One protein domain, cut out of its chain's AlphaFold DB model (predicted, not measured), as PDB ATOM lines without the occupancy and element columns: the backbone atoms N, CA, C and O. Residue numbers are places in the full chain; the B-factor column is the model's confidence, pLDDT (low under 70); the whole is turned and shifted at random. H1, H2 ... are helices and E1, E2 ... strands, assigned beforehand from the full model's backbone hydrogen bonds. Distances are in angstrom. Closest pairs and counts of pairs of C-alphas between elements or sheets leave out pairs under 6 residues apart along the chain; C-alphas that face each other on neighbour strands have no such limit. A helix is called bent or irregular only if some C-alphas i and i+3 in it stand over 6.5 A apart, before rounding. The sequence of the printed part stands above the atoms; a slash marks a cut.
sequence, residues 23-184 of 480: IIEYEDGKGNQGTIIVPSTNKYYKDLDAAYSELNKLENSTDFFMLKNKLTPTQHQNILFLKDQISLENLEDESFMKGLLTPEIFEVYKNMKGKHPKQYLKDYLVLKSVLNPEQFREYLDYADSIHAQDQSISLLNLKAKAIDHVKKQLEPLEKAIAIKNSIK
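AT A GLANCE: This is residues 23 to 184 of the 480 residues of an uncharacterized protein of Enterococcus villorum (UniProt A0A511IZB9). A small hairpin of two strands, E1 and E2, sits beside the last part of the long helix H7; H1 runs back along H7, and together they make one half of an elongated model. At the other half is a head of helices, with H5 between H2 and H4 and H3 next to H4, while H6 joins the head to the first part of H7. The printed part has 162 residues, with two named strands and seven named helices that follow each other along the chain as E1, E2, H1, H2, H3, H4, H5, H6, H7; the sheet E1 - E2 is antiparallel and the class is mostly helix. The whole is loose, with a radius of gyration of the C-alphas of 20.4 A, a rod spanning 68 by 29 by 24 A.

HOW THE PARTS SIT: E1, residues 23 to 27, and E2, residues 33 to 38, form an antiparallel hairpin at 148 degrees, with N 24 and O 36 2.9 A apart and N 34 and O 26 2.8 A apart, within hydrogen-bond range. H7, residues 155 to 184, is near E1, and its closest C-alphas to E2 are Ala 178 and Ile 36, 7.4 A apart. H7 is irregular, with C-alphas 156 and 159 8.2 A apart, and has a kink of 34 degrees near residue 162. H1, residues 45 to 60, touches residues 159 to 173 of H7, closest at the C-alphas of Leu 55 and Ile 163, 6.2 A, opposite ways at a shallow tilt of 34 degrees, only just short of steep. H6, residues 133 to 146, touches H7 at the C-alphas of Ala 143 and Leu 158, 6.8 A. H5, residues 118 to 128, touches H7 with the C-alphas of Asp 123 and Leu 155, 5.8 A. H5 also touches H2, residues 73 to 85, at the C-alphas of Val 126 and Leu 82, 5.6 A. H4, residues 103 to 112, forms a helical hairpin with H5, a shallow tilt of 28 degrees, with the C-alphas of Met 112 and Leu 121 closest at 7.1 A. H3, residues 94 to 100, is close to H4 but not clearly touching, the C-alphas of Lys 98 and Phe 106 being 6.0 A apart. Every O i to N i+4 pair is within hydrogen-bond range in H1 to H6; in H7 21 of 26 are.

IN THESE COORDINATES: E1 begins at C-alpha 23, (129.024, 123.564, 101.178). H7 is 44.6 A long and ends at C-alpha 184, (122.693, 140.104, 94.449). H1 is 22.0 A long and H6 20.1 A.

THE WHOLE: The C-alphas of Ser 95 and Lys 184, the two farthest apart, are 68.2 A apart. The printed part has no cut, and the link H1 to H2, residues 61 to 72, is long. The mean pLDDT of the printed part is 72.7; 63 residues are under 70, among them 23 to 45, 145 to 155 and 172 to 184.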
ATOM      1  N   ILE A  23     128.452 123.454 102.517       49.41
ATOM      2  CA  ILE A  23     129.024 123.564 101.178       49.41
ATOM      3  C   ILE A  23     128.265 122.561 100.317       49.41
ATOM      4  O   ILE A  23     128.449 121.357 100.461       49.41
ATOM      5  N   ILE A  24     127.381 123.081  99.472       50.72
ATOM      6  CA  ILE A  24     126.520 122.310  98.578       50.72
ATOM      7  C   ILE A  24     127.154 122.350  97.194       50.72
ATOM      8  O   ILE A  24     127.288 123.431  96.615       50.72
ATOM      9  N   GLU A  25     127.537 121.196  96.662       52.19
ATOM     10  CA  GLU A  25     127.837 121.039  95.239       52.19
ATOM     11  C   GLU A  25     126.526 120.686  94.526       52.19
ATOM     12  O   GLU A  25     125.842 119.748  94.926       52.19
ATOM     13  N   TYR A  26     126.156 121.469  93.513       49.28
ATOM     14  CA  TYR A  26     124.928 121.292  92.733       49.28
ATOM     15  C   TYR A  26     125.257 121.335  91.243       49.28
ATOM     16  O   TYR A  26     126.256 121.937  90.839       49.28
ATOM     17  N   GLU A  27     124.410 120.737  90.415       42.00
ATOM     18  CA  GLU A  27     124.511 120.823  88.960       42.00
ATOM     19  C   GLU A  27     123.313 121.621  88.433       42.00
ATOM     20  O   GLU A  27     122.172 121.368  88.823       42.00
ATOM     21  N   ASP A  28     123.555 122.647  87.613       48.47
ATOM     22  CA  ASP A  28     122.455 123.413  87.024       48.47
ATOM     23  C   ASP A  28     121.732 122.613  85.926       48.47
ATOM     24  O   ASP A  28     122.255 121.636  85.389       48.47
ATOM     25  N   GLY A  29     120.534 123.060  85.530       39.22
ATOM     26  CA  GLY A  29     119.743 122.443  84.451       39.22
ATOM     27  C   GLY A  29     120.367 122.524  83.045       39.22
ATOM     28  O   GLY A  29     119.648 122.436  82.053       39.22
ATOM     29  N   LYS A  30     121.679 122.763  82.949       44.28
ATOM     30  CA  LYS A  30     122.509 122.745  81.740       44.28
ATOM     31  C   LYS A  30     123.813 121.946  81.944       44.28
ATOM     32  O   LYS A  30     124.710 122.055  81.109       44.28
ATOM     33  N   GLY A  31     123.936 121.174  83.030       40.00
ATOM     34  CA  GLY A  31     125.105 120.337  83.329       40.00
ATOM     35  C   GLY A  31     126.298 121.080  83.949       40.00
ATOM     36  O   GLY A  31     127.413 120.559  83.961       40.00
ATOM     37  N   ASN A  32     126.122 122.318  84.432       41.25
ATOM     38  CA  ASN A  32     127.216 123.089  85.025       41.25
ATOM     39  C   ASN A  32     127.283 122.863  86.533       41.25
ATOM     40  O   ASN A  32     126.408 123.298  87.281       41.25
ATOM     41  N   GLN A  33     128.376 122.250  86.983       40.97
ATOM     42  CA  GLN A  33     128.667 122.079  88.403       40.97
ATOM     43  C   GLN A  33     129.014 123.422  89.055       40.97
ATOM     44  O   GLN A  33     129.947 124.117  88.641       40.97
ATOM     45  N   GLY A  34     128.260 123.777  90.092       39.69
ATOM     46  CA  GLY A  34     128.439 124.968  90.909       39.69
ATOM     47  C   GLY A  34     128.507 124.633  92.397       39.69
ATOM     48  O   GLY A  34     128.227 123.517  92.828       39.69
ATOM     49  N   THR A  35     128.866 125.628  93.209       41.44
ATOM     50  CA  THR A  35     128.934 125.476  94.669       41.44
ATOM     51  C   THR A  35     128.156 126.592  95.356       41.44
ATOM     52  O   THR A  35     128.407 127.775  95.109       41.44
ATOM     53  N   ILE A  36     127.229 126.230  96.242       48.44
ATOM     54  CA  ILE A  36     126.517 127.153  97.130       48.44
ATOM     55  C   ILE A  36     127.121 127.025  98.529       48.44
ATOM     56  O   ILE A  36     127.244 125.931  99.071       48.44
ATOM     57  N   ILE A  37     127.477 128.161  99.132       46.25
ATOM     58  CA  ILE A  37     127.866 128.231 100.543       46.25
ATOM     59  C   ILE A  37     126.667 128.776 101.321       46.25
ATOM     60  O   ILE A  37     126.255 129.919 101.103       46.25
ATOM     61  N   VAL A  38     126.103 127.965 102.215       47.81
ATOM     62  CA  VAL A  38     124.952 128.329 103.052       47.81
ATOM     63  C   VAL A  38     125.453 128.618 104.470       47.81
ATOM     64  O   VAL A  38     125.848 127.686 105.168       47.81
ATOM     65  N   PRO A  39     125.477 129.883 104.927       45.91
ATOM     66  CA  PRO A  39     125.836 130.190 106.308       45.91
ATOM     67  C   PRO A  39     124.751 129.701 107.273       45.91
ATOM     68  O   PRO A  39     123.570 129.690 106.925       45.91
ATOM     69  N   SER A  40     125.146 129.397 108.507       47.62
ATOM     70  CA  SER A  40     124.269 128.997 109.619       47.62
ATOM     71  C   SER A  40     123.214 130.043 110.011       47.62
ATOM     72  O   SER A  40     122.228 129.718 110.659       47.62
ATOM     73  N   THR A  41     123.358 131.288 109.544       47.97
ATOM     74  CA  THR A  41     122.358 132.363 109.674       47.97
ATOM     75  C   THR A  41     121.315 132.399 108.547       47.97
ATOM     76  O   THR A  41     120.439 133.264 108.535       47.97
ATOM     77  N   ASN A  42     121.378 131.497 107.565       52.31
ATOM     78  CA  ASN A  42     120.338 131.396 106.546       52.31
ATOM     79  C   ASN A  42     119.118 130.675 107.139       52.31
ATOM     80  O   ASN A  42     119.201 129.486 107.401       52.31
ATOM     81  N   LYS A  43     117.961 131.345 107.232       64.62
ATOM     82  CA  LYS A  43     116.760 130.840 106.554       64.62
ATOM     83  C   LYS A  43     116.494 129.325 106.621       64.62
ATOM     84  O   LYS A  43     115.806 128.815 107.493       64.62
ATOM     85  N   TYR A  44     117.015 128.681 105.579       60.47
ATOM     86  CA  TYR A  44     116.826 127.281 105.210       60.47
ATOM     87  C   TYR A  44     117.972 126.367 105.684       60.47
ATOM     88  O   TYR A  44     118.069 125.225 105.251       60.47
ATOM     89  N   TYR A  45     118.908 126.871 106.500       60.50
ATOM     90  CA  TYR A  45     120.103 126.128 106.909       60.50
ATOM     91  C   TYR A  45     119.735 124.844 107.656       60.50
ATOM     92  O   TYR A  45     120.286 123.803 107.333       60.50
ATOM     93  N   LYS A  46     118.797 124.906 108.614       71.06
ATOM     94  CA  LYS A  46     118.393 123.733 109.409       71.06
ATOM     95  C   LYS A  46     117.760 122.652 108.531       71.06
ATOM     96  O   LYS A  46     118.127 121.489 108.646       71.06
ATOM     97  N   ASP A  47     116.870 123.061 107.631       69.62
ATOM     98  CA  ASP A  47     116.161 122.177 106.701       69.62
ATOM     99  C   ASP A  47     117.154 121.454 105.769       69.62
ATOM    100  O   ASP A  47     117.071 120.245 105.572       69.62
ATOM    101  N   LEU A  48     118.151 122.187 105.256       64.06
ATOM    102  CA  LEU A  48     119.214 121.643 104.405       64.06
ATOM    103  C   LEU A  48     120.203 120.758 105.180       64.06
ATOM    104  O   LEU A  48     120.570 119.697 104.690       64.06
ATOM    105  N   ASP A  49     120.628 121.161 106.381       69.25
ATOM    106  CA  ASP A  49     121.537 120.379 107.237       69.25
ATOM    107  C   ASP A  49     120.898 119.033 107.621       69.25
ATOM    108  O   ASP A  49     121.546 117.988 107.545       69.25
ATOM    109  N   ALA A  50     119.594 119.038 107.923       71.69
ATOM    110  CA  ALA A  50     118.802 117.831 108.130       71.69
ATOM    111  C   ALA A  50     118.717 116.972 106.856       71.69
ATOM    112  O   ALA A  50     119.095 115.801 106.897       71.69
ATOM    113  N   ALA A  51     118.302 117.546 105.721       69.00
ATOM    114  CA  ALA A  51     118.100 116.807 104.473       69.00
ATOM    115  C   ALA A  51     119.400 116.217 103.888       69.00
ATOM    116  O   ALA A  51     119.405 115.060 103.470       69.00
ATOM    117  N   TYR A  52     120.534 116.932 103.914       68.19
ATOM    118  CA  TYR A  52     121.824 116.339 103.525       68.19
ATOM    119  C   TYR A  52     122.331 115.323 104.551       68.19
ATOM    120  O   TYR A  52     122.940 114.327 104.159       68.19
ATOM    121  N   SER A  53     122.068 115.519 105.849       71.38
ATOM    122  CA  SER A  53     122.397 114.515 106.869       71.38
ATOM    123  C   SER A  53     121.586 113.231 106.698       71.38
ATOM    124  O   SER A  53     122.111 112.145 106.939       71.38
ATOM    125  N   GLU A  54     120.326 113.330 106.276       70.50
ATOM    126  CA  GLU A  54     119.483 112.187 105.930       70.50
ATOM    127  C   GLU A  54     119.947 111.521 104.634       70.50
ATOM    128  O   GLU A  54     120.249 110.328 104.650       70.50
ATOM    129  N   LEU A  55     120.133 112.284 103.553       71.44
ATOM    130  CA  LEU A  55     120.654 111.769 102.284       71.44
ATOM    131  C   LEU A  55     121.983 111.022 102.474       71.44
ATOM    132  O   LEU A  55     122.148 109.908 101.982       71.44
ATOM    133  N   ASN A  56     122.905 111.586 103.256       69.44
ATOM    134  CA  ASN A  56     124.189 110.965 103.561       69.44
ATOM    135  C   ASN A  56     124.052 109.709 104.450       69.44
ATOM    136  O   ASN A  56     124.878 108.805 104.334       69.44
ATOM    137  N   LYS A  57     123.024 109.590 105.305       73.62
ATOM    138  CA  LYS A  57     122.711 108.324 106.004       73.62
ATOM    139  C   LYS A  57     122.155 107.278 105.034       73.62
ATOM    140  O   LYS A  57     122.579 106.128 105.090       73.62
ATOM    141  N   LEU A  58     121.241 107.676 104.146       71.06
ATOM    142  CA  LEU A  58     120.617 106.797 103.155       71.06
ATOM    143  C   LEU A  58     121.658 106.234 102.183       71.06
ATOM    144  O   LEU A  58     121.773 105.018 102.038       71.06
ATOM    145  N   GLU A  59     122.465 107.094 101.559       72.44
ATOM    146  CA  GLU A  59     123.476 106.682 100.580       72.44
ATOM    147  C   GLU A  59     124.519 105.740 101.206       72.44
ATOM    148  O   GLU A  59     124.752 104.658 100.657       72.44
ATOM    149  N   ASN A  60     125.043 106.065 102.398       69.56
ATOM    150  CA  ASN A  60     126.015 105.230 103.121       69.56
ATOM    151  C   ASN A  60     125.413 104.010 103.850       69.56
ATOM    152  O   ASN A  60     126.176 103.213 104.399       69.56
ATOM    153  N   SER A  61     124.086 103.827 103.877       70.31
ATOM    154  CA  SER A  61     123.491 102.614 104.454       70.31
ATOM    155  C   SER A  61     123.956 101.383 103.674       70.31
ATOM    156  O   SER A  61     123.747 101.296 102.464       70.31
ATOM    157  N   THR A  62     124.590 100.426 104.352       64.81
ATOM    158  CA  THR A  62     125.017  99.150 103.747       64.81
ATOM    159  C   THR A  62     123.848  98.244 103.394       64.81
ATOM    160  O   THR A  62     123.989  97.352 102.565       64.81
ATOM    161  N   ASP A  63     122.714  98.445 104.057       64.88
ATOM    162  CA  ASP A  63     121.555  97.582 103.954       64.88
ATOM    163  C   ASP A  63     120.683  98.035 102.787       64.88
ATOM    164  O   ASP A  63     120.443  99.227 102.570       64.88
ATOM    165  N   PHE A  64     120.205  97.056 102.024       63.69
ATOM    166  CA  PHE A  64     119.286  97.271 100.908       63.69
ATOM    167  C   PHE A  64     117.913  97.792 101.391       63.69
ATOM    168  O   PHE A  64     117.185  98.443 100.641       63.69
ATOM    169  N   PHE A  65     117.609  97.576 102.677       69.88
ATOM    170  CA  PHE A  65     116.407  98.016 103.380       69.88
ATOM    171  C   PHE A  65     116.762  98.945 104.545       69.88
ATOM    172  O   PHE A  65     117.727  98.703 105.266       69.88
ATOM    173  N   MET A  66     115.954  99.983 104.773       72.31
ATOM    174  CA  MET A  66     116.183 100.982 105.829       72.31
ATOM    175  C   MET A  66     115.592 100.557 107.183       72.31
ATOM    176  O   MET A  66     114.819 101.285 107.800       72.31
ATOM    177  N   LEU A  67     115.958  99.358 107.634       72.12
ATOM    178  CA  LEU A  67     115.531  98.785 108.912       72.12
ATOM    179  C   LEU A  67     116.457  99.224 110.058       72.12
ATOM    180  O   LEU A  67     117.660  99.396 109.855       72.12
ATOM    181  N   LYS A  68     115.930  99.330 111.286       71.06
ATOM    182  CA  LYS A  68     116.741  99.437 112.516       71.06
ATOM    183  C   LYS A  68     117.598  98.181 112.689       71.06
ATOM    184  O   LYS A  68     118.777  98.269 113.032       71.06
ATOM    185  N   ASN A  69     117.003  97.020 112.412       74.19
ATOM    186  CA  ASN A  69     117.642  95.710 112.507       74.19
ATOM    187  C   ASN A  69     118.100  95.238 111.119       74.19
ATOM    188  O   ASN A  69     117.288  94.754 110.325       74.19
ATOM    189  N   LYS A  70     119.411  95.367 110.860       78.06
ATOM    190  CA  LYS A  70     120.100  94.907 109.638       78.06
ATOM    191  C   LYS A  70     119.674  93.497 109.225       78.06
ATOM    192  O   LYS A  70     119.474  92.634 110.081       78.06
ATOM    193  N   LEU A  71     119.615  93.235 107.919       82.50
ATOM    194  CA  LEU A  71     119.358  91.875 107.443       82.50
ATOM    195  C   LEU A  71     120.601  90.997 107.562       82.50
ATOM    196  O   LEU A  71     121.719  91.404 107.237       82.50
ATOM    197  N   THR A  72     120.385  89.746 107.955       85.75
ATOM    198  CA  THR A  72     121.432  88.720 107.894       85.75
ATOM    199  C   THR A  72     121.837  88.431 106.437       85.75
ATOM    200  O   THR A  72     121.033  88.628 105.518       85.75
ATOM    201  N   PRO A  73     123.061  87.926 106.178       83.44
ATOM    202  CA  PRO A  73     123.470  87.509 104.833       83.44
ATOM    203  C   PRO A  73     122.513  86.480 104.212       83.44
ATOM    204  O   PRO A  73     122.172  86.594 103.037       83.44
ATOM    205  N   THR A  74     122.006  85.542 105.018       87.38
ATOM    206  CA  THR A  74     121.019  84.535 104.606       87.38
ATOM    207  C   THR A  74     119.696  85.167 104.175       87.38
ATOM    208  O   THR A  74     119.139  84.783 103.153       87.38
ATOM    209  N   GLN A  75     119.200  86.181 104.895       88.62
ATOM    210  CA  GLN A  75     117.991  86.905 104.485       88.62
ATOM    211  C   GLN A  75     118.201  87.675 103.174       88.62
ATOM    212  O   GLN A  75     117.338  87.630 102.300       88.62
ATOM    213  N   HIS A  76     119.354  88.326 102.987       83.62
ATOM    214  CA  HIS A  76     119.686  88.960 101.705       83.62
ATOM    215  C   HIS A  76     119.718  87.939 100.548       83.62
ATOM    216  O   HIS A  76     119.150  88.206  99.491       83.62
ATOM    217  N   GLN A  77     120.325  86.764 100.745       85.12
ATOM    218  CA  GLN A  77     120.367  85.695  99.737       85.12
ATOM    219  C   GLN A  77     118.972  85.139  99.413       85.12
ATOM    220  O   GLN A  77     118.618  85.036  98.239       85.12
ATOM    221  N   ASN A  78     118.151  84.855 100.428       88.75
ATOM    222  CA  ASN A  78     116.797  84.329 100.237       88.75
ATOM    223  C   ASN A  78     115.869  85.343  99.539       88.75
ATOM    224  O   ASN A  78     115.061  84.952  98.700       88.75
ATOM    225  N   ILE A  79     116.011  86.645  99.829       88.25
ATOM    226  CA  ILE A  79     115.272  87.713  99.132       88.25
ATOM    227  C   ILE A  79     115.656  87.776  97.653       88.25
ATOM    228  O   ILE A  79     114.768  87.893  96.813       88.25
ATOM    229  N   LEU A  80     116.946  87.672  97.315       86.62
ATOM    230  CA  LEU A  80     117.393  87.632  95.918       86.62
ATOM    231  C   LEU A  80     116.859  86.383  95.200       86.62
ATOM    232  O   LEU A  80     116.250  86.505  94.142       86.62
ATOM    233  N   PHE A  81     116.983  85.205  95.816       90.94
ATOM    234  CA  PHE A  81     116.468  83.952  95.262       90.94
ATOM    235  C   PHE A  81     114.960  84.014  94.966       90.94
ATOM    236  O   PHE A  81     114.541  83.741  93.841       90.94
ATOM    237  N   LEU A  82     114.131  84.429  95.932       89.50
ATOM    238  CA  LEU A  82     112.679  84.525  95.728       89.50
ATOM    239  C   LEU A  82     112.290  85.639  94.746       89.50
ATOM    240  O   LEU A  82     111.344  85.470  93.978       89.50
ATOM    241  N   LYS A  83     113.021  86.761  94.727       87.56
ATOM    242  CA  LYS A  83     112.828  87.838  93.745       87.56
ATOM    243  C   LYS A  83     113.027  87.338  92.316       87.56
ATOM    244  O   LYS A  83     112.297  87.783  91.430       87.56
ATOM    245  N   ASP A  84     113.983  86.448  92.092       86.94
ATOM    246  CA  ASP A  84     114.308  85.963  90.752       86.94
ATOM    247  C   ASP A  84     113.415  84.770  90.342       86.94
ATOM    248  O   ASP A  84     113.064  84.655  89.172       86.94
ATOM    249  N   GLN A  85     112.944  83.954  91.298       90.19
ATOM    250  CA  GLN A  85     111.968  82.871  91.062       90.19
ATOM    251  C   GLN A  85     110.529  83.369  90.807       90.19
ATOM    252  O   GLN A  85     109.820  82.824  89.963       90.19
ATOM    253  N   ILE A  86     110.066  84.400  91.524       89.12
ATOM    254  CA  ILE A  86     108.702  84.935  91.374       89.12
ATOM    255  C   ILE A  86     108.673  85.915  90.190       89.12
ATOM    256  O   ILE A  86     108.869  87.119  90.366       89.12
ATOM    257  N   SER A  87     108.453  85.433  88.962       87.56
ATOM    258  CA  SER A  87     108.237  86.310  87.796       87.56
ATOM    259  C   SER A  87     106.857  87.000  87.835       87.56
ATOM    260  O   SER A  87     105.980  86.639  88.621       87.56
ATOM    261  N   LEU A  88     106.653  88.024  86.994       86.44
ATOM    262  CA  LEU A  88     105.339  88.671  86.839       86.44
ATOM    263  C   LEU A  88     104.350  87.821  86.014       86.44
ATOM    264  O   LEU A  88     103.150  88.103  86.050       86.44
ATOM    265  N   GLU A  89     104.838  86.803  85.295       85.12
ATOM    266  CA  GLU A  89     104.007  85.794  84.626       85.12
ATOM    267  C   GLU A  89     103.606  84.683  85.607       85.12
ATOM    268  O   GLU A  89     102.417  84.427  85.795       85.12
ATOM    269  N   ASN A  90     104.583  84.091  86.303       88.31
ATOM    270  CA  ASN A  90     104.376  82.987  87.246       88.31
ATOM    271  C   ASN A  90     103.493  83.382  88.443       88.31
ATOM    272  O   ASN A  90     102.883  82.520  89.069       88.31
ATOM    273  N   LEU A  91     103.369  84.682  88.733       88.81
ATOM    274  CA  LEU A  91     102.413  85.221  89.706       88.81
ATOM    275  C   LEU A  91     100.940  84.904  89.396       88.81
ATOM    276  O   LEU A  91     100.108  85.028  90.298       88.81
ATOM    277  N   GLU A  92     100.594  84.518  88.166       86.12
ATOM    278  CA  GLU A  92      99.239  84.059  87.839       86.12
ATOM    279  C   GLU A  92      99.028  82.556  88.067       86.12
ATOM    280  O   GLU A  92      97.893  82.152  88.327       86.12
ATOM    281  N   ASP A  93     100.090  81.744  88.037       91.69
ATOM    282  CA  ASP A  93     100.018  80.298  88.260       91.69
ATOM    283  C   ASP A  93      99.963  79.975  89.761       91.69
ATOM    284  O   ASP A  93     100.965  79.952  90.480       91.69
ATOM    285  N   GLU A  94      98.757  79.676  90.242       91.31
ATOM    286  CA  GLU A  94      98.530  79.312  91.641       91.31
ATOM    287  C   GLU A  94      99.153  77.963  92.016       91.31
ATOM    288  O   GLU A  94      99.445  77.754  93.191       91.31
ATOM    289  N   SER A  95      99.408  77.066  91.058       92.25
ATOM    290  CA  SER A  95     100.091  75.791  91.312       92.25
ATOM    291  C   SER A  95     101.579  76.020  91.563       92.25
ATOM    292  O   SER A  95     102.115  75.517  92.553       92.25
ATOM    293  N   PHE A  96     102.228  76.839  90.729       93.31
ATOM    294  CA  PHE A  96     103.610  77.277  90.939       93.31
ATOM    295  C   PHE A  96     103.757  78.038  92.263       93.31
ATOM    296  O   PHE A  96     104.582  77.675  93.105       93.31
ATOM    297  N   MET A  97     102.908  79.043  92.503       93.69
ATOM    298  CA  MET A  97     102.964  79.843  93.732       93.69
ATOM    299  C   MET A  97     102.677  79.008  94.994       93.69
ATOM    300  O   MET A  97     103.268  79.279  96.038       93.69
ATOM    301  N   LYS A  98     101.844  77.958  94.911       93.00
ATOM    302  CA  LYS A  98     101.609  76.991  96.003       93.00
ATOM    303  C   LYS A  98     102.801  76.068  96.268       93.00
ATOM    304  O   LYS A  98     102.979  75.633  97.400       93.00
ATOM    305  N   GLY A  99     103.589  75.746  95.241       91.50
ATOM    306  CA  GLY A  99     104.824  74.970  95.387       91.50
ATOM    307  C   GLY A  99     105.997  75.783  95.946       91.50
ATOM    308  O   GLY A  99     106.902  75.207  96.544       91.50
ATOM    309  N   LEU A 100     105.979  77.109  95.759       91.75
ATOM    310  CA  LEU A 100     107.071  78.015  96.133       91.75
ATOM    311  C   LEU A 100     106.873  78.721  97.489       91.75
ATOM    312  O   LEU A 100     107.856  79.021  98.165       91.75
ATOM    313  N   LEU A 101     105.631  79.017  97.885       92.38
ATOM    314  CA  LEU A 101     105.312  79.717  99.137       92.38
ATOM    315  C   LEU A 101     104.962  78.749 100.276       92.38
ATOM    316  O   LEU A 101     104.438  77.658 100.056       92.38
ATOM    317  N   THR A 102     105.165  79.183 101.524       92.50
ATOM    318  CA  THR A 102     104.594  78.482 102.686       92.50
ATOM    319  C   THR A 102     103.058  78.579 102.667       92.50
ATOM    320  O   THR A 102     102.524  79.561 102.141       92.50
ATOM    321  N   PRO A 103     102.314  77.625 103.265       93.62
ATOM    322  CA  PRO A 103     100.847  77.634 103.236       93.62
ATOM    323  C   PRO A 103     100.227  78.945 103.741       93.62
ATOM    324  O   PRO A 103      99.316  79.485 103.119       93.62
ATOM    325  N   GLU A 104     100.774  79.508 104.821       92.00
ATOM    326  CA  GLU A 104     100.338  80.784 105.404       92.00
ATOM    327  C   GLU A 104     100.478  81.956 104.418       92.00
ATOM    328  O   GLU A 104      99.579  82.788 104.287       92.00
ATOM    329  N   ILE A 105     101.596  82.016 103.690       92.94
ATOM    330  CA  ILE A 105     101.885  83.098 102.741       92.94
ATOM    331  C   ILE A 105     101.144  82.871 101.416       92.94
ATOM    332  O   ILE A 105     100.749  83.839 100.768       92.94
ATOM    333  N   PHE A 106     100.867  81.619 101.044       94.94
ATOM    334  CA  PHE A 106     100.031  81.278  99.893       94.94
ATOM    335  C   PHE A 106      98.571  81.737 100.071       94.94
ATOM    336  O   PHE A 106      97.992  82.313  99.148       94.94
ATOM    337  N   GLU A 107      97.985  81.592 101.265       94.00
ATOM    338  CA  GLU A 107      96.659  82.163 101.543       94.00
ATOM    339  C   GLU A 107      96.682  83.705 101.556       94.00
ATOM    340  O   GLU A 107      95.723  84.340 101.115       94.00
ATOM    341  N   VAL A 108      97.785  84.339 101.974       92.31
ATOM    342  CA  VAL A 108      97.953  85.801 101.845       92.31
ATOM    343  C   VAL A 108      98.071  86.226 100.373       92.31
ATOM    344  O   VAL A 108      97.441  87.207  99.980       92.31
ATOM    345  N   TYR A 109      98.788  85.465  99.536       94.19
ATOM    346  CA  TYR A 109      98.847  85.664  98.082       94.19
ATOM    347  C   TYR A 109      97.448  85.644  97.458       94.19
ATOM    348  O   TYR A 109      97.069  86.636  96.835       94.19
ATOM    349  N   LYS A 110      96.641  84.597  97.690       94.19
ATOM    350  CA  LYS A 110      95.246  84.536  97.208       94.19
ATOM    351  C   LYS A 110      94.428  85.749  97.643       94.19
ATOM    352  O   LYS A 110      93.710  86.339  96.843       94.19
ATOM    353  N   ASN A 111      94.549  86.137  98.914       92.12
ATOM    354  CA  ASN A 111      93.799  87.258  99.472       92.12
ATOM    355  C   ASN A 111      94.191  88.620  98.874       92.12
ATOM    356  O   ASN A 111      93.391  89.553  98.972       92.12
ATOM    357  N   MET A 112      95.370  88.742  98.257       88.56
ATOM    358  CA  MET A 112      95.887  89.976  97.648       88.56
ATOM    359  C   MET A 112      95.924  89.950  96.107       88.56
ATOM    360  O   MET A 112      95.978  91.018  95.485       88.56
ATOM    361  N   LYS A 113      95.861  88.769  95.477       88.62
ATOM    362  CA  LYS A 113      95.778  88.590  94.019       88.62
ATOM    363  C   LYS A 113      94.581  89.360  93.456       88.62
ATOM    364  O   LYS A 113      93.510  89.404  94.058       88.62
ATOM    365  N   GLY A 114      94.787  90.052  92.335       83.38
ATOM    366  CA  GLY A 114      93.781  90.914  91.701       83.38
ATOM    367  C   GLY A 114      93.440  92.219  92.444       83.38
ATOM    368  O   GLY A 114      92.881  93.115  91.821       83.38
ATOM    369  N   LYS A 115      93.793  92.375  93.731       86.25
ATOM    370  CA  LYS A 115      93.515  93.593  94.525       86.25
ATOM    371  C   LYS A 115      94.657  94.611  94.515       86.25
ATOM    372  O   LYS A 115      94.420  95.788  94.760       86.25
ATOM    373  N   HIS A 116      95.885  94.166  94.247       83.12
ATOM    374  CA  HIS A 116      97.085  95.008  94.213       83.12
ATOM    375  C   HIS A 116      97.836  94.866  92.877       83.12
ATOM    376  O   HIS A 116      97.763  93.805  92.250       83.12
ATOM    377  N   PRO A 117      98.610  95.884  92.444       85.00
ATOM    378  CA  PRO A 117      99.473  95.781  91.268       85.00
ATOM    379  C   PRO A 117     100.441  94.593  91.365       85.00
ATOM    380  O   PRO A 117     101.044  94.371  92.418       85.00
ATOM    381  N   LYS A 118     100.655  93.856  90.261       85.75
ATOM    382  CA  LYS A 118     101.479  92.626  90.262       85.75
ATOM    383  C   LYS A 118     102.880  92.831  90.853       85.75
ATOM    384  O   LYS A 118     103.360  91.978  91.589       85.75
ATOM    385  N   GLN A 119     103.513  93.974  90.581       84.94
ATOM    386  CA  GLN A 119     104.844  94.303  91.101       84.94
ATOM    387  C   GLN A 119     104.853  94.567  92.618       84.94
ATOM    388  O   GLN A 119     105.817  94.208  93.292       84.94
ATOM    389  N   TYR A 120     103.783  95.151  93.169       83.81
ATOM    390  CA  TYR A 120     103.611  95.285  94.617       83.81
ATOM    391  C   TYR A 120     103.409  93.905  95.255       83.81
ATOM    392  O   TYR A 120     104.077  93.578  96.234       83.81
ATOM    393  N   LEU A 121     102.547  93.069  94.661       87.25
ATOM    394  CA  LEU A 121     102.270  91.712  95.138       87.25
ATOM    395  C   LEU A 121     103.522  90.819  95.120       87.25
ATOM    396  O   LEU A 121     103.801  90.166  96.124       87.25
ATOM    397  N   LYS A 122     104.306  90.840  94.029       89.12
ATOM    398  CA  LYS A 122     105.606  90.154  93.918       89.12
ATOM    399  C   LYS A 122     106.479  90.459  95.130       89.12
ATOM    400  O   LYS A 122     106.865  89.565  95.879       89.12
ATOM    401  N   ASP A 123     106.773  91.738  95.314       87.75
ATOM    402  CA  ASP A 123     107.750  92.187  96.294       87.75
ATOM    403  C   ASP A 123     107.244  91.976  97.729       87.75
ATOM    404  O   ASP A 123     108.013  91.563  98.594       87.75
ATOM    405  N   TYR A 124     105.945  92.186  97.977       89.31
ATOM    406  CA  TYR A 124     105.304  91.901  99.262       89.31
ATOM    407  C   TYR A 124     105.498  90.430  99.670       89.31
ATOM    408  O   TYR A 124     105.846  90.154 100.817       89.31
ATOM    409  N   LEU A 125     105.333  89.485  98.736       91.19
ATOM    410  CA  LEU A 125     105.492  88.047  98.996       91.19
ATOM    411  C   LEU A 125     106.956  87.638  99.189       91.19
ATOM    412  O   LEU A 125     107.250  86.876 100.111       91.19
ATOM    413  N   VAL A 126     107.876  88.184  98.384       90.81
ATOM    414  CA  VAL A 126     109.331  88.009  98.570       90.81
ATOM    415  C   VAL A 126     109.744  88.441  99.979       90.81
ATOM    416  O   VAL A 126     110.464  87.723 100.670       90.81
ATOM    417  N   LEU A 127     109.259  89.601 100.426       90.06
ATOM    418  CA  LEU A 127     109.616  90.179 101.720       90.06
ATOM    419  C   LEU A 127     108.974  89.431 102.890       90.06
ATOM    420  O   LEU A 127     109.667  89.101 103.851       90.06
ATOM    421  N   LYS A 128     107.678  89.104 102.805       91.31
ATOM    422  CA  LYS A 128     106.956  88.388 103.872       91.31
ATOM    423  C   LYS A 128     107.486  86.968 104.099       91.31
ATOM    424  O   LYS A 128     107.339  86.437 105.191       91.31
ATOM    425  N   SER A 129     108.124  86.375 103.088       90.81
ATOM    426  CA  SER A 129     108.728  85.036 103.161       90.81
ATOM    427  C   SER A 129     110.110  84.995 103.829       90.81
ATOM    428  O   SER A 129     110.642  83.906 104.032       90.81
ATOM    429  N   VAL A 130     110.726  86.146 104.140       90.56
ATOM    430  CA  VAL A 130     112.130  86.208 104.607       90.56
ATOM    431  C   VAL A 130     112.358  87.192 105.761       90.56
ATOM    432  O   VAL A 130     113.259  86.994 106.585       90.56
ATOM    433  N   LEU A 131     111.568  88.260 105.846       90.25
ATOM    434  CA  LEU A 131     111.589  89.177 106.981       90.25
ATOM    435  C   LEU A 131     110.785  88.594 108.145       90.25
ATOM    436  O   LEU A 131     109.693  88.063 107.947       90.25
ATOM    437  N   ASN A 132     111.295  88.738 109.370       89.94
ATOM    438  CA  ASN A 132     110.486  88.443 110.554       89.94
ATOM    439  C   ASN A 132     109.345  89.487 110.698       89.94
ATOM    440  O   ASN A 132     109.408  90.543 110.060       89.94
ATOM    441  N   PRO A 133     108.301  89.245 111.516       88.19
ATOM    442  CA  PRO A 133     107.146  90.146 111.592       88.19
ATOM    443  C   PRO A 133     107.478  91.599 111.968       88.19
ATOM    444  O   PRO A 133     106.814  92.513 111.485       88.19
ATOM    445  N   GLU A 134     108.515  91.829 112.779       86.69
ATOM    446  CA  GLU A 134     108.963  93.173 113.168       86.69
ATOM    447  C   GLU A 134     109.675  93.888 112.015       86.69
ATOM    448  O   GLU A 134     109.318  95.013 111.678       86.69
ATOM    449  N   GLN A 135     110.628  93.214 111.359       87.94
ATOM    450  CA  GLN A 135     111.322  93.715 110.169       87.94
ATOM    451  C   GLN A 135     110.342  93.970 109.019       87.94
ATOM    452  O   GLN A 135     110.468  94.965 108.315       87.94
ATOM    453  N   PHE A 136     109.350  93.095 108.834       88.44
ATOM    454  CA  PHE A 136     108.320  93.247 107.810       88.44
ATOM    455  C   PHE A 136     107.375  94.418 108.106       88.44
ATOM    456  O   PHE A 136     106.986  95.136 107.188       88.44
ATOM    457  N   ARG A 137     107.029  94.645 109.380       85.88
ATOM    458  CA  ARG A 137     106.240  95.811 109.789       85.88
ATOM    459  C   ARG A 137     107.020  97.109 109.609       85.88
ATOM    460  O   ARG A 137     106.528  98.003 108.942       85.88
ATOM    461  N   GLU A 138     108.242  97.183 110.131       82.44
ATOM    462  CA  GLU A 138     109.110  98.356 109.987       82.44
ATOM    463  C   GLU A 138     109.389  98.690 108.515       82.44
ATOM    464  O   GLU A 138     109.433  99.856 108.128       82.44
ATOM    465  N   TYR A 139     109.525  97.659 107.680       81.25
ATOM    466  CA  TYR A 139     109.619  97.807 106.238       81.25
ATOM    467  C   TYR A 139     108.374  98.486 105.631       81.25
ATOM    468  O   TYR A 139     108.519  99.372 104.787       81.25
ATOM    469  N   LEU A 140     107.164  98.093 106.050       81.81
ATOM    470  CA  LEU A 140     105.910  98.706 105.593       81.81
ATOM    471  C   LEU A 140     105.729 100.123 106.151       81.81
ATOM    472  O   LEU A 140     105.432 101.021 105.374       81.81
ATOM    473  N   ASP A 141     106.015 100.353 107.436       79.38
ATOM    474  CA  ASP A 141     106.002 101.692 108.044       79.38
ATOM    475  C   ASP A 141     106.918 102.657 107.250       79.38
ATOM    476  O   ASP A 141     106.571 103.814 107.001       79.38
ATOM    477  N   TYR A 142     108.079 102.169 106.783       72.31
ATOM    478  CA  TYR A 142     108.989 102.934 105.928       72.31
ATOM    479  C   TYR A 142     108.469 103.094 104.488       72.31
ATOM    480  O   TYR A 142     108.605 104.174 103.910       72.31
ATOM    481  N   ALA A 143     107.834 102.067 103.914       72.00
ATOM    482  CA  ALA A 143     107.209 102.142 102.595       72.00
ATOM    483  C   ALA A 143     106.098 103.201 102.558       72.00
ATOM    484  O   ALA A 143     106.130 104.090 101.707       72.00
ATOM    485  N   ASP A 144     105.170 103.156 103.511       71.31
ATOM    486  CA  ASP A 144     104.013 104.050 103.585       71.31
ATOM    487  C   ASP A 144     104.442 105.501 103.856       71.31
ATOM    488  O   ASP A 144     103.863 106.433 103.295       71.31
ATOM    489  N   SER A 145     105.536 105.714 104.603       66.81
ATOM    490  CA  SER A 145     106.131 107.050 104.789       66.81
ATOM    491  C   SER A 145     106.661 107.685 103.489       66.81
ATOM    492  O   SER A 145     106.768 108.907 103.394       66.81
ATOM    493  N   ILE A 146     106.956 106.866 102.471       62.78
ATOM    494  CA  ILE A 146     107.438 107.283 101.145       62.78
ATOM    495  C   ILE A 146     106.303 107.270 100.098       62.78
ATOM    496  O   ILE A 146     106.360 108.025  99.124       62.78
ATOM    497  N   HIS A 147     105.265 106.444 100.279       59.12
ATOM    498  CA  HIS A 147     104.249 106.128  99.266       59.12
ATOM    499  C   HIS A 147     102.837 106.631  99.596       59.12
ATOM    500  O   HIS A 147     101.936 105.858  99.902       59.12
ATOM    501  N   ALA A 148     102.601 107.926  99.376       54.31
ATOM    502  CA  ALA A 148     101.248 108.497  99.381       54.31
ATOM    503  C   ALA A 148     100.571 108.561  97.991       54.31
ATOM    504  O   ALA A 148      99.379 108.852  97.920       54.31
ATOM    505  N   GLN A 149     101.309 108.376  96.882       52.00
ATOM    506  CA  GLN A 149     100.833 108.765  95.534       52.00
ATOM    507  C   GLN A 149     101.138 107.800  94.370       52.00
ATOM    508  O   GLN A 149     100.589 107.998  93.291       52.00
ATOM    509  N   ASP A 150     101.960 106.759  94.544       55.62
ATOM    510  CA  ASP A 150     102.219 105.779  93.474       55.62
ATOM    511  C   ASP A 150     102.403 104.361  94.038       55.62
ATOM    512  O   ASP A 150     103.330 104.100  94.809       55.62
ATOM    513  N   GLN A 151     101.499 103.458  93.643       53.31
ATOM    514  CA  GLN A 151     101.451 102.044  94.039       53.31
ATOM    515  C   GLN A 151     102.079 101.097  92.997       53.31
ATOM    516  O   GLN A 151     102.184  99.896  93.242       53.31
ATOM    517  N   SER A 152     102.488 101.602  91.827       51.09
ATOM    518  CA  SER A 152     103.068 100.788  90.747       51.09
ATOM    519  C   SER A 152     104.511 100.351  91.031       51.09
ATOM    520  O   SER A 152     104.985  99.344  90.500       51.09
ATOM    521  N   ILE A 153     105.223 101.113  91.866       56.38
ATOM    522  CA  ILE A 153     106.681 101.059  91.956       56.38
ATOM    523  C   ILE A 153     107.146  99.955  92.912       56.38
ATOM    524  O   ILE A 153     106.851 100.014  94.107       56.38
ATOM    525  N   SER A 154     107.990  99.042  92.411       66.81
ATOM    526  CA  SER A 154     108.682  97.984  93.173       66.81
ATOM    527  C   SER A 154     109.065  98.409  94.592       66.81
ATOM    528  O   SER A 154     109.891  99.304  94.802       66.81
ATOM    529  N   LEU A 155     108.433  97.755  95.564       66.50
ATOM    530  CA  LEU A 155     108.732  97.843  96.987       66.50
ATOM    531  C   LEU A 155     110.236  97.618  97.213       66.50
ATOM    532  O   LEU A 155     110.879  98.484  97.797       66.50
ATOM    533  N   LEU A 156     110.830  96.568  96.631       70.88
ATOM    534  CA  LEU A 156     112.249  96.223  96.821       70.88
ATOM    535  C   LEU A 156     113.231  97.384  96.546       70.88
ATOM    536  O   LEU A 156     114.321  97.394  97.101       70.88
ATOM    537  N   ASN A 157     112.855  98.409  95.779       74.06
ATOM    538  CA  ASN A 157     113.695  99.583  95.526       74.06
ATOM    539  C   ASN A 157     113.566 100.732  96.565       74.06
ATOM    540  O   ASN A 157     113.949 101.862  96.246       74.06
ATOM    541  N   LEU A 158     113.061 100.508  97.797       69.44
ATOM    542  CA  LEU A 158     112.870 101.582  98.805       69.44
ATOM    543  C   LEU A 158     114.110 102.451  99.059       69.44
ATOM    544  O   LEU A 158     113.960 103.668  99.141       69.44
ATOM    545  N   LYS A 159     115.332 101.897  99.127       71.38
ATOM    546  CA  LYS A 159     116.545 102.726  99.309       71.38
ATOM    547  C   LYS A 159     116.710 103.757  98.181       71.38
ATOM    548  O   LYS A 159     117.028 104.914  98.448       71.38
ATOM    549  N   ALA A 160     116.470 103.364  96.928       73.94
ATOM    550  CA  ALA A 160     116.558 104.275  95.784       73.94
ATOM    551  C   ALA A 160     115.434 105.324  95.806       73.94
ATOM    552  O   ALA A 160     115.692 106.501  95.562       73.94
ATOM    553  N   LYS A 161     114.211 104.912  96.171       72.88
ATOM    554  CA  LYS A 161     113.049 105.801  96.333       72.88
ATOM    555  C   LYS A 161     113.253 106.840  97.439       72.88
ATOM    556  O   LYS A 161     112.925 107.998  97.234       72.88
ATOM    557  N   ALA A 162     113.831 106.457  98.578       69.38
ATOM    558  CA  ALA A 162     114.149 107.375  99.671       69.38
ATOM    559  C   ALA A 162     115.177 108.437  99.245       69.38
ATOM    560  O   ALA A 162     114.990 109.628  99.482       69.38
ATOM    561  N   ILE A 163     116.236 108.012  98.547       72.44
ATOM    562  CA  ILE A 163     117.264 108.905  97.992       72.44
ATOM    563  C   ILE A 163     116.657 109.890  96.977       72.44
ATOM    564  O   ILE A 163     116.983 111.076  97.009       72.44
ATOM    565  N   ASP A 164     115.764 109.423  96.101       75.25
ATOM    566  CA  ASP A 164     115.023 110.254  95.143       75.25
ATOM    567  C   ASP A 164     114.036 111.216  95.835       75.25
ATOM    568  O   ASP A 164     113.998 112.401  95.510       75.25
ATOM    569  N   HIS A 165     113.305 110.752  96.853       73.75
ATOM    570  CA  HIS A 165     112.383 111.566  97.648       73.75
ATOM    571  C   HIS A 165     113.113 112.725  98.348       73.75
ATOM    572  O   HIS A 165     112.719 113.882  98.199       73.75
ATOM    573  N   VAL A 166     114.222 112.453  99.046       68.69
ATOM    574  CA  VAL A 166     115.027 113.499  99.704       68.69
ATOM    575  C   VAL A 166     115.648 114.454  98.672       68.69
ATOM    576  O   VAL A 166     115.657 115.665  98.886       68.69
ATOM    577  N   LYS A 167     116.082 113.963  97.502       72.12
ATOM    578  CA  LYS A 167     116.563 114.827  96.403       72.12
ATOM    579  C   LYS A 167     115.465 115.738  95.840       72.12
ATOM    580  O   LYS A 167     115.730 116.913  95.589       72.12
ATOM    581  N   LYS A 168     114.225 115.256  95.732       75.19
ATOM    582  CA  LYS A 168     113.051 116.067  95.355       75.19
ATOM    583  C   LYS A 168     112.686 117.123  96.405       75.19
ATOM    584  O   LYS A 168     112.227 118.197  96.028       75.19
ATOM    585  N   GLN A 169     112.931 116.871  97.696       69.25
ATOM    586  CA  GLN A 169     112.796 117.895  98.746       69.25
ATOM    587  C   GLN A 169     113.917 118.954  98.697       69.25
ATOM    588  O   GLN A 169     113.661 120.135  98.936       69.25
ATOM    589  N   LEU A 170     115.152 118.555  98.367       67.44
ATOM    590  CA  LEU A 170     116.310 119.454  98.266       67.44
ATOM    591  C   LEU A 170     116.208 120.435  97.086       67.44
ATOM    592  O   LEU A 170     116.480 121.626  97.249       67.44
ATOM    593  N   GLU A 171     115.774 119.964  95.915       70.00
ATOM    594  CA  GLU A 171     115.736 120.745  94.669       70.00
ATOM    595  C   GLU A 171     115.069 122.148  94.788       70.00
ATOM    596  O   GLU A 171     115.670 123.138  94.350       70.00
ATOM    597  N   PRO A 172     113.869 122.324  95.392       66.12
ATOM    598  CA  PRO A 172     113.270 123.652  95.572       66.12
ATOM    599  C   PRO A 172     114.034 124.546  96.567       66.12
ATOM    600  O   PRO A 172     114.073 125.767  96.379       66.12
ATOM    601  N   LEU A 173     114.666 123.971  97.598       62.31
ATOM    602  CA  LEU A 173     115.463 124.711  98.583       62.31
ATOM    603  C   LEU A 173     116.762 125.242  97.952       62.31
ATOM    604  O   LEU A 173     117.097 126.422  98.106       62.31
ATOM    605  N   GLU A 174     117.448 124.402  97.174       60.59
ATOM    606  CA  GLU A 174     118.631 124.774  96.389       60.59
ATOM    607  C   GLU A 174     118.304 125.901  95.391       60.59
ATOM    608  O   GLU A 174     118.957 126.955  95.399       60.59
ATOM    609  N   LYS A 175     117.229 125.745  94.597       62.03
ATOM    610  CA  LYS A 175     116.732 126.768  93.652       62.03
ATOM    611  C   LYS A 175     116.441 128.104  94.347       62.03
ATOM    612  O   LYS A 175     116.872 129.157  93.864       62.03
ATOM    613  N   ALA A 176     115.774 128.091  95.505       56.09
ATOM    614  CA  ALA A 176     115.451 129.304  96.264       56.09
ATOM    615  C   ALA A 176     116.701 130.084  96.725       56.09
ATOM    616  O   ALA A 176     116.689 131.323  96.763       56.09
ATOM    617  N   ILE A 177     117.798 129.389  97.043       52.50
ATOM    618  CA  ILE A 177     119.074 130.018  97.415       52.50
ATOM    619  C   ILE A 177     119.844 130.496  96.174       52.50
ATOM    620  O   ILE A 177     120.370 131.616  96.182       52.50
ATOM    621  N   ALA A 178     119.869 129.718  95.088       48.25
ATOM    622  CA  ALA A 178     120.531 130.095  93.836       48.25
ATOM    623  C   ALA A 178     119.941 131.389  93.233       48.25
ATOM    624  O   ALA A 178     120.677 132.293  92.814       48.25
ATOM    625  N   ILE A 179     118.613 131.541  93.276       42.12
ATOM    626  CA  ILE A 179     117.907 132.759  92.844       42.12
ATOM    627  C   ILE A 179     118.287 133.959  93.731       42.12
ATOM    628  O   ILE A 179     118.676 135.013  93.222       42.12
ATOM    629  N   LYS A 180     118.274 133.814  95.066       42.84
ATOM    630  CA  LYS A 180     118.653 134.909  95.983       42.84
ATOM    631  C   LYS A 180     120.118 135.332  95.857       42.84
ATOM    632  O   LYS A 180     120.427 136.514  96.029       42.84
ATOM    633  N   ASN A 181     121.018 134.400  95.550       38.16
ATOM    634  CA  ASN A 181     122.432 134.706  95.338       38.16
ATOM    635  C   ASN A 181     122.688 135.363  93.974       38.16
ATOM    636  O   ASN A 181     123.426 136.345  93.916       38.16
ATOM    637  N   SER A 182     122.050 134.905  92.893       33.09
ATOM    638  CA  SER A 182     122.232 135.499  91.557       33.09
ATOM    639  C   SER A 182     121.679 136.930  91.451       33.09
ATOM    640  O   SER A 182     122.337 137.795  90.868       33.09
ATOM    641  N   ILE A 183     120.542 137.233  92.093       27.45
ATOM    642  CA  ILE A 183     119.967 138.593  92.134       27.45
ATOM    643  C   ILE A 183     120.941 139.608  92.762       27.45
ATOM    644  O   ILE A 183     121.073 140.723  92.250       27.45
ATOM    645  N   LYS A 184     121.691 139.225  93.810       33.38
ATOM    646  CA  LYS A 184     122.693 140.104  94.449       33.38
ATOM    647  C   LYS A 184     123.815 140.553  93.504       33.38
ATOM    648  O   LYS A 184     124.385 141.613  93.739       33.38
TER     649      LYS A 184